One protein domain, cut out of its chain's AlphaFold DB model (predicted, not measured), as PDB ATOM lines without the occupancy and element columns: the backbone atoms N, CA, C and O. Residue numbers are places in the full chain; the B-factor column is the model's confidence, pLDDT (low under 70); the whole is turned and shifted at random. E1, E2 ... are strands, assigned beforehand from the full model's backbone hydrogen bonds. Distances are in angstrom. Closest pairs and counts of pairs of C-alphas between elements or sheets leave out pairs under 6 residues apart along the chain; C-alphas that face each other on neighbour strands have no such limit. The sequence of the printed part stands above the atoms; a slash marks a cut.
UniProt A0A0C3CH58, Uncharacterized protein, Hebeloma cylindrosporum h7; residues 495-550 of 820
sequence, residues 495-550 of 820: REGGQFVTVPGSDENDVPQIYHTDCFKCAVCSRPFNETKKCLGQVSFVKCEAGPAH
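What this domain is: This is residues 495 to 550 of the 820 residues of an uncharacterized protein of Hebeloma cylindrosporum h7 (UniProt A0A0C3CH58). With little regular structure, this is mostly loop: two small hairpins, E1 with E2 and E3 with E4, set apart and joined by a long loop, residues 517 to 541, that swings out and folds back. The printed part has 56 residues, 14 of them in four named strands, E1 to E4 in chain order, two antiparallel sheets and no named helix; the class is all strand. It is only just compact, close to loose, with a radius of gyration of the C-alphas of 11.8 A, and spans 29 by 27 by 21 A.

Where its parts are: E1, residues 500 to 503, measures 9.9 A from C-alpha 500 at (44.714, 43.272, -0.791); E2, residues 513 to 516, 10.5 A. E3, residues 542 to 544, measures 6.1 A; E4, residues 547 to 549, 6.5 A, ending at C-alpha 549 (35.238, 53.048, 9.736).

How they stand to each other: Hairpin E1 and E2 is antiparallel at 155 degrees, with N 501 and O 515 2.8 A apart, within hydrogen-bond range. Hairpin E3 and E4 is antiparallel at 137 degrees, with N 549 and O 542 2.8 A apart, within that range. E2 and E3 are apart.

The domain as a whole: The printed part has no cut; the E2 to E3 link is long. Residues 495 to 496 and 532 to 536 are under pLDDT 70.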
ATOM      1  N   ARG A 495      49.785  37.453  -8.377       59.00
ATOM      2  CA  ARG A 495      50.762  36.398  -8.706       59.00
ATOM      3  C   ARG A 495      51.885  36.242  -7.672       59.00
ATOM      4  O   ARG A 495      52.389  35.137  -7.524       59.00
ATOM      5  N   GLU A 496      52.251  37.299  -6.949       61.03
ATOM      6  CA  GLU A 496      53.285  37.267  -5.901       61.03
ATOM      7  C   GLU A 496      52.713  36.935  -4.506       61.03
ATOM      8  O   GLU A 496      53.423  36.979  -3.504       61.03
ATOM      9  N   GLY A 497      51.420  36.600  -4.409       72.56
ATOM     10  CA  GLY A 497      50.761  36.238  -3.148       72.56
ATOM     11  C   GLY A 497      50.393  37.422  -2.244       72.56
ATOM     12  O   GLY A 497      49.929  37.212  -1.122       72.56
ATOM     13  N   GLY A 498      50.564  38.660  -2.719       82.12
ATOM     14  CA  GLY A 498      50.164  39.872  -2.007       82.12
ATOM     15  C   GLY A 498      48.653  39.924  -1.749       82.12
ATOM     16  O   GLY A 498      47.853  39.931  -2.682       82.12
ATOM     17  N   GLN A 499      48.255  39.982  -0.475       89.56
ATOM     18  CA  GLN A 499      46.855  40.170  -0.088       89.56
ATOM     19  C   GLN A 499      46.466  41.654  -0.124       89.56
ATOM     20  O   GLN A 499      47.151  42.510   0.442       89.56
ATOM     21  N   PHE A 500      45.316  41.943  -0.728       93.75
ATOM     22  CA  PHE A 500      44.714  43.272  -0.791       93.75
ATOM     23  C   PHE A 500      43.214  43.211  -0.487       93.75
ATOM     24  O   PHE A 500      42.579  42.162  -0.592       93.75
ATOM     25  N   VAL A 501      42.653  44.350  -0.090       94.25
ATOM     26  CA  VAL A 501      41.229  44.537   0.197       94.25
ATOM     27  C   VAL A 501      40.635  45.414  -0.897       94.25
ATOM     28  O   VAL A 501      41.063  46.556  -1.065       94.25
ATOM     29  N   THR A 502      39.641  44.895  -1.612       94.75
ATOM     30  CA  THR A 502      38.851  45.666  -2.581       94.75
ATOM     31  C   THR A 502      37.572  46.167  -1.920       94.75
ATOM     32  O   THR A 502      36.825  45.394  -1.319       94.75
ATOM     33  N   VAL A 503      37.320  47.464  -2.046       95.19
ATOM     34  CA  VAL A 503      36.150  48.182  -1.543       95.19
ATOM     35  C   VAL A 503      35.316  48.627  -2.748       95.19
ATOM     36  O   VAL A 503      35.834  49.356  -3.592       95.19
ATOM     37  N   PRO A 504      34.045  48.203  -2.861       93.25
ATOM     38  CA  PRO A 504      33.126  48.763  -3.848       93.25
ATOM     39  C   PRO A 504      32.974  50.282  -3.690       93.25
ATOM     40  O   PRO A 504      33.185  50.825  -2.602       93.25
ATOM     41  N   GLY A 505      32.567  50.946  -4.770       89.69
ATOM     42  CA  GLY A 505      32.147  52.345  -4.757       89.69
ATOM     43  C   GLY A 505      31.041  52.670  -3.749       89.69
ATOM     44  O   GLY A 505      30.425  51.764  -3.184       89.69
ATOM     45  N   SER A 506      30.756  53.961  -3.528       85.00
ATOM     46  CA  SER A 506      29.422  54.308  -2.986       85.00
ATOM     47  C   SER A 506      28.347  54.127  -4.049       85.00
ATOM     48  O   SER A 506      27.250  53.667  -3.744       85.00
ATOM     49  N   ASP A 507      28.700  54.460  -5.285       88.19
ATOM     50  CA  ASP A 507      27.797  54.593  -6.413       88.19
ATOM     51  C   ASP A 507      28.113  53.523  -7.466       88.19
ATOM     52  O   ASP A 507      29.235  53.027  -7.551       88.19
ATOM     53  N   GLU A 508      27.137  53.151  -8.293       83.94
ATOM     54  CA  GLU A 508      27.284  52.033  -9.243       83.94
ATOM     55  C   GLU A 508      28.323  52.303 -10.358       83.94
ATOM     56  O   GLU A 508      28.794  51.375 -11.011       83.94
ATOM     57  N   ASN A 509      28.738  53.568 -10.512       89.75
ATOM     58  CA  ASN A 509      29.770  54.030 -11.447       89.75
ATOM     59  C   ASN A 509      31.144  54.306 -10.790       89.75
ATOM     60  O   ASN A 509      32.100  54.625 -11.497       89.75
ATOM     61  N   ASP A 510      31.269  54.218  -9.459       92.38
ATOM     62  CA  ASP A 510      32.534  54.465  -8.745       92.38
ATOM     63  C   ASP A 510      33.530  53.317  -9.018       92.38
ATOM     64  O   ASP A 510      33.241  52.140  -8.767       92.38
ATOM     65  N   VAL A 511      34.753  53.645  -9.446       90.12
ATOM     66  CA  VAL A 511      35.827  52.649  -9.611       90.12
ATOM     67  C   VAL A 511      36.167  52.021  -8.245       90.12
ATOM     68  O   VAL A 511      36.448  52.760  -7.295       90.12
ATOM     69  N   PRO A 512      36.181  50.678  -8.107       93.75
ATOM     70  CA  PRO A 512      36.404  50.025  -6.819       93.75
ATOM     71  C   PRO A 512      37.789  50.358  -6.249       93.75
ATOM     72  O   PRO A 512      38.822  50.123  -6.879       93.75
ATOM     73  N   GLN A 513      37.805  50.883  -5.027       95.31
ATOM     74  CA  GLN A 513      39.018  51.316  -4.339       95.31
ATOM     75  C   GLN A 513      39.758  50.109  -3.768       95.31
ATOM     76  O   GLN A 513      39.158  49.235  -3.140       95.31
ATOM     77  N   ILE A 514      41.073  50.043  -3.970       95.31
ATOM     78  CA  ILE A 514      41.880  48.887  -3.566       95.31
ATOM     79  C   ILE A 514      42.912  49.336  -2.533       95.31
ATOM     80  O   ILE A 514      43.539  50.385  -2.669       95.31
ATOM     81  N   TYR A 515      43.089  48.547  -1.478       96.38
ATOM     82  CA  TYR A 515      43.996  48.846  -0.375       96.38
ATOM     83  C   TYR A 515      44.895  47.653  -0.055       96.38
ATOM     84  O   TYR A 515      44.442  46.511  -0.032       96.38
ATOM     85  N   HIS A 516      46.143  47.910   0.338       95.88
ATOM     86  CA  HIS A 516      46.906  46.925   1.110       95.88
ATOM     87  C   HIS A 516      46.142  46.566   2.397       95.88
ATOM     88  O   HIS A 516      45.528  47.443   3.014       95.88
ATOM     89  N   THR A 517      46.249  45.321   2.867       93.69
ATOM     90  CA  THR A 517      45.718  44.887   4.178       93.69
ATOM     91  C   THR A 517      46.160  45.815   5.315       93.69
ATOM     92  O   THR A 517      45.345  46.251   6.126       93.69
ATOM     93  N   ASP A 518      47.428  46.234   5.311       94.50
ATOM     94  CA  ASP A 518      47.980  47.198   6.267       94.50
ATOM     95  C   ASP A 518      47.502  48.647   6.089       94.50
ATOM     96  O   ASP A 518      47.647  49.465   7.000       94.50
ATOM     97  N   CYS A 519      46.929  48.994   4.941       96.69
ATOM     98  CA  CYS A 519      46.309  50.299   4.727       96.69
ATOM     99  C   CYS A 519      44.841  50.308   5.176       96.69
ATOM    100  O   CYS A 519      44.369  51.332   5.688       96.69
ATOM    101  N   PHE A 520      44.143  49.174   5.046       97.00
ATOM    102  CA  PHE A 520      42.731  49.015   5.391       97.00
ATOM    103  C   PHE A 520      42.501  49.002   6.917       97.00
ATOM    104  O   PHE A 520      42.326  47.976   7.576       97.00
ATOM    105  N   LYS A 521      42.551  50.205   7.491       97.31
ATOM    106  CA  LYS A 521      42.461  50.516   8.923       97.31
ATOM    107  C   LYS A 521      41.430  51.621   9.129       97.31
ATOM    108  O   LYS A 521      41.455  52.607   8.391       97.31
ATOM    109  N   CYS A 522      40.572  51.449  10.134       97.38
ATOM    110  CA  CYS A 522      39.453  52.333  10.462       97.38
ATOM    111  C   CYS A 522      39.903  53.790  10.624       97.38
ATOM    112  O   CYS A 522      40.737  54.066  11.485       97.38
ATOM    113  N   ALA A 523      39.316  54.713   9.859       96.44
ATOM    114  CA  ALA A 523      39.693  56.130   9.836       96.44
ATOM    115  C   ALA A 523      39.717  56.788  11.230       96.44
ATOM    116  O   ALA A 523      40.653  57.501  11.571       96.44
ATOM    117  N   VAL A 524      38.718  56.484  12.063       96.31
ATOM    118  CA  VAL A 524      38.497  57.139  13.367       96.31
ATOM    119  C   VAL A 524      39.393  56.592  14.489       96.31
ATOM    120  O   VAL A 524      39.663  57.292  15.458       96.31
ATOM    121  N   CYS A 525      39.849  55.335  14.406       96.94
ATOM    122  CA  CYS A 525      40.591  54.690  15.506       96.94
ATOM    123  C   CYS A 525      41.888  53.981  15.089       96.94
ATOM    124  O   CYS A 525      42.511  53.315  15.915       96.94
ATOM    125  N   SER A 526      42.278  54.088  13.815       96.19
ATOM    126  CA  SER A 526      43.500  53.555  13.188       96.19
ATOM    127  C   SER A 526      43.764  52.048  13.341       96.19
ATOM    128  O   SER A 526      44.805  51.552  12.909       96.19
ATOM    129  N   ARG A 527      42.822  51.284  13.906       96.69
ATOM    130  CA  ARG A 527      42.913  49.823  14.053       96.69
ATOM    131  C   ARG A 527      42.525  49.109  12.748       96.69
ATOM    132  O   ARG A 527      41.604  49.576  12.072       96.69
ATOM    133  N   PRO A 528      43.176  47.982  12.401       95.62
ATOM    134  CA  PRO A 528      42.756  47.143  11.281       95.62
ATOM    135  C   PRO A 528      41.380  46.531  11.544       95.62
ATOM    136  O   PRO A 528      41.010  46.278  12.694       95.62
ATOM    137  N   PHE A 529      40.640  46.274  10.469       95.44
ATOM    138  CA  PHE A 529      39.369  45.562  10.543       95.44
ATOM    139  C   PHE A 529      39.624  44.084  10.855       95.44
ATOM    140  O   PHE A 529      40.321  43.394  10.116       95.44
ATOM    141  N   ASN A 530      39.068  43.591  11.962       84.00
ATOM    142  CA  ASN A 530      39.223  42.186  12.339       84.00
ATOM    143  C   ASN A 530      38.405  41.285  11.402       84.00
ATOM    144  O   ASN A 530      37.173  41.353  11.402       84.00
ATOM    145  N   GLU A 531      39.075  40.384  10.681       79.31
ATOM    146  CA  GLU A 531      38.400  39.321   9.936       79.31
ATOM    147  C   GLU A 531      37.501  38.495  10.862       79.31
ATOM    148  O   GLU A 531      37.935  37.893  11.854       79.31
ATOM    149  N   THR A 532      36.210  38.443  10.535       69.31
ATOM    150  CA  THR A 532      35.253  37.679  11.331       69.31
ATOM    151  C   THR A 532      35.364  36.211  10.945       69.31
ATOM    152  O   THR A 532      34.836  35.805   9.919       69.31
ATOM    153  N   LYS A 533      35.996  35.393  11.801       60.97
ATOM    154  CA  LYS A 533      36.360  33.966  11.586       60.97
ATOM    155  C   LYS A 533      35.245  32.992  11.135       60.97
ATOM    156  O   LYS A 533      35.507  31.800  11.004       60.97
ATOM    157  N   LYS A 534      34.008  33.457  10.935       62.66
ATOM    158  CA  LYS A 534      32.904  32.715  10.300       62.66
ATOM    159  C   LYS A 534      32.760  32.984   8.794       62.66
ATOM    160  O   LYS A 534      32.180  32.147   8.112       62.66
ATOM    161  N   CYS A 535      33.287  34.098   8.286       60.97
ATOM    162  CA  CYS A 535      33.215  34.510   6.885       60.97
ATOM    163  C   CYS A 535      34.641  34.712   6.355       60.97
ATOM    164  O   CYS A 535      35.230  35.779   6.513       60.97
ATOM    165  N   LEU A 536      35.214  33.661   5.765       59.03
ATOM    166  CA  LEU A 536      36.534  33.712   5.127       59.03
ATOM    167  C   LEU A 536      36.529  34.775   4.015       59.03
ATOM    168  O   LEU A 536      35.722  34.679   3.092       59.03
ATOM    169  N   GLY A 537      37.410  35.775   4.116       76.00
ATOM    170  CA  GLY A 537      37.555  36.836   3.114       76.00
ATOM    171  C   GLY A 537      36.482  37.934   3.130       76.00
ATOM    172  O   GLY A 537      36.316  38.608   2.118       76.00
ATOM    173  N   GLN A 538      35.737  38.132   4.227       85.31
ATOM    174  CA  GLN A 538      34.786  39.249   4.348       85.31
ATOM    175  C   GLN A 538      34.939  40.028   5.665       85.31
ATOM    176  O   GLN A 538      34.956  39.457   6.759       85.31
ATOM    177  N   VAL A 539      34.984  41.357   5.544       89.00
ATOM    178  CA  VAL A 539      35.017  42.331   6.645       89.00
ATOM    179  C   VAL A 539      33.877  43.335   6.485       89.00
ATOM    180  O   VAL A 539      33.590  43.775   5.375       89.00
ATOM    181  N   SER A 540      33.223  43.701   7.588       91.12
ATOM    182  CA  SER A 540      32.176  44.725   7.603       91.12
ATOM    183  C   SER A 540      32.713  46.062   8.117       91.12
ATOM    184  O   SER A 540      33.393  46.138   9.143       91.12
ATOM    185  N   PHE A 541      32.386  47.124   7.388       95.12
ATOM    186  CA  PHE A 541      32.770  48.506   7.655       95.12
ATOM    187  C   PHE A 541      31.626  49.441   7.237       95.12
ATOM    188  O   PHE A 541      30.677  49.012   6.582       95.12
ATOM    189  N   VAL A 542      31.721  50.711   7.618       95.06
ATOM    190  CA  VAL A 542      30.851  51.801   7.155       95.06
ATOM    191  C   VAL A 542      31.731  52.792   6.391       95.06
ATOM    192  O   VAL A 542      32.809  53.135   6.881       95.06
ATOM    193  N   LYS A 543      31.323  53.231   5.194       94.69
ATOM    194  CA  LYS A 543      31.987  54.336   4.479       94.69
ATOM    195  C   LYS A 543      31.573  55.635   5.178       94.69
ATOM    196  O   LYS A 543      30.398  55.975   5.179       94.69
ATOM    197  N   CYS A 544      32.519  56.316   5.815       92.88
ATOM    198  CA  CYS A 544      32.346  57.673   6.332       92.88
ATOM    199  C   CYS A 544      33.104  58.653   5.423       92.88
ATOM    200  O   CYS A 544      33.937  58.227   4.624       92.88
ATOM    201  N   GLU A 545      32.884  59.959   5.581       91.12
ATOM    202  CA  GLU A 545      33.615  61.003   4.834       91.12
ATOM    203  C   GLU A 545      35.142  60.875   5.000       91.12
ATOM    204  O   GLU A 545      35.897  60.985   4.039       91.12
ATOM    205  N   ALA A 546      35.602  60.529   6.208       91.69
ATOM    206  CA  ALA A 546      37.011  60.262   6.513       91.69
ATOM    207  C   ALA A 546      37.537  58.901   5.986       91.69
ATOM    208  O   ALA A 546      38.664  58.510   6.301       91.69
ATOM    209  N   GLY A 547      36.735  58.148   5.226       93.62
ATOM    210  CA  GLY A 547      37.042  56.806   4.730       93.62
ATOM    211  C   GLY A 547      36.377  55.674   5.535       93.62
ATOM    212  O   GLY A 547      35.439  55.908   6.301       93.62
ATOM    213  N   PRO A 548      36.823  54.413   5.368       95.88
ATOM    214  CA  PRO A 548      36.189  53.263   6.007       95.88
ATOM    215  C   PRO A 548      36.365  53.294   7.533       95.88
ATOM    216  O   PRO A 548      37.483  53.405   8.041       95.88
ATOM    217  N   ALA A 549      35.272  53.119   8.276       96.69
ATOM    218  CA  ALA A 549      35.238  53.048   9.736       96.69
ATOM    219  C   ALA A 549      34.582  51.749  10.243       96.69
ATOM    220  O   ALA A 549      33.788  51.112   9.550       96.69
ATOM    221  N   HIS A 550      34.895  51.339  11.477       96.50
ATOM    222  CA  HIS A 550      34.124  50.295  12.165       96.50
ATOM    223  C   HIS A 550      32.682  50.765  12.399       96.50
ATOM    224  O   HIS A 550      32.455  51.946  12.647       96.50
TER     225      HIS A 550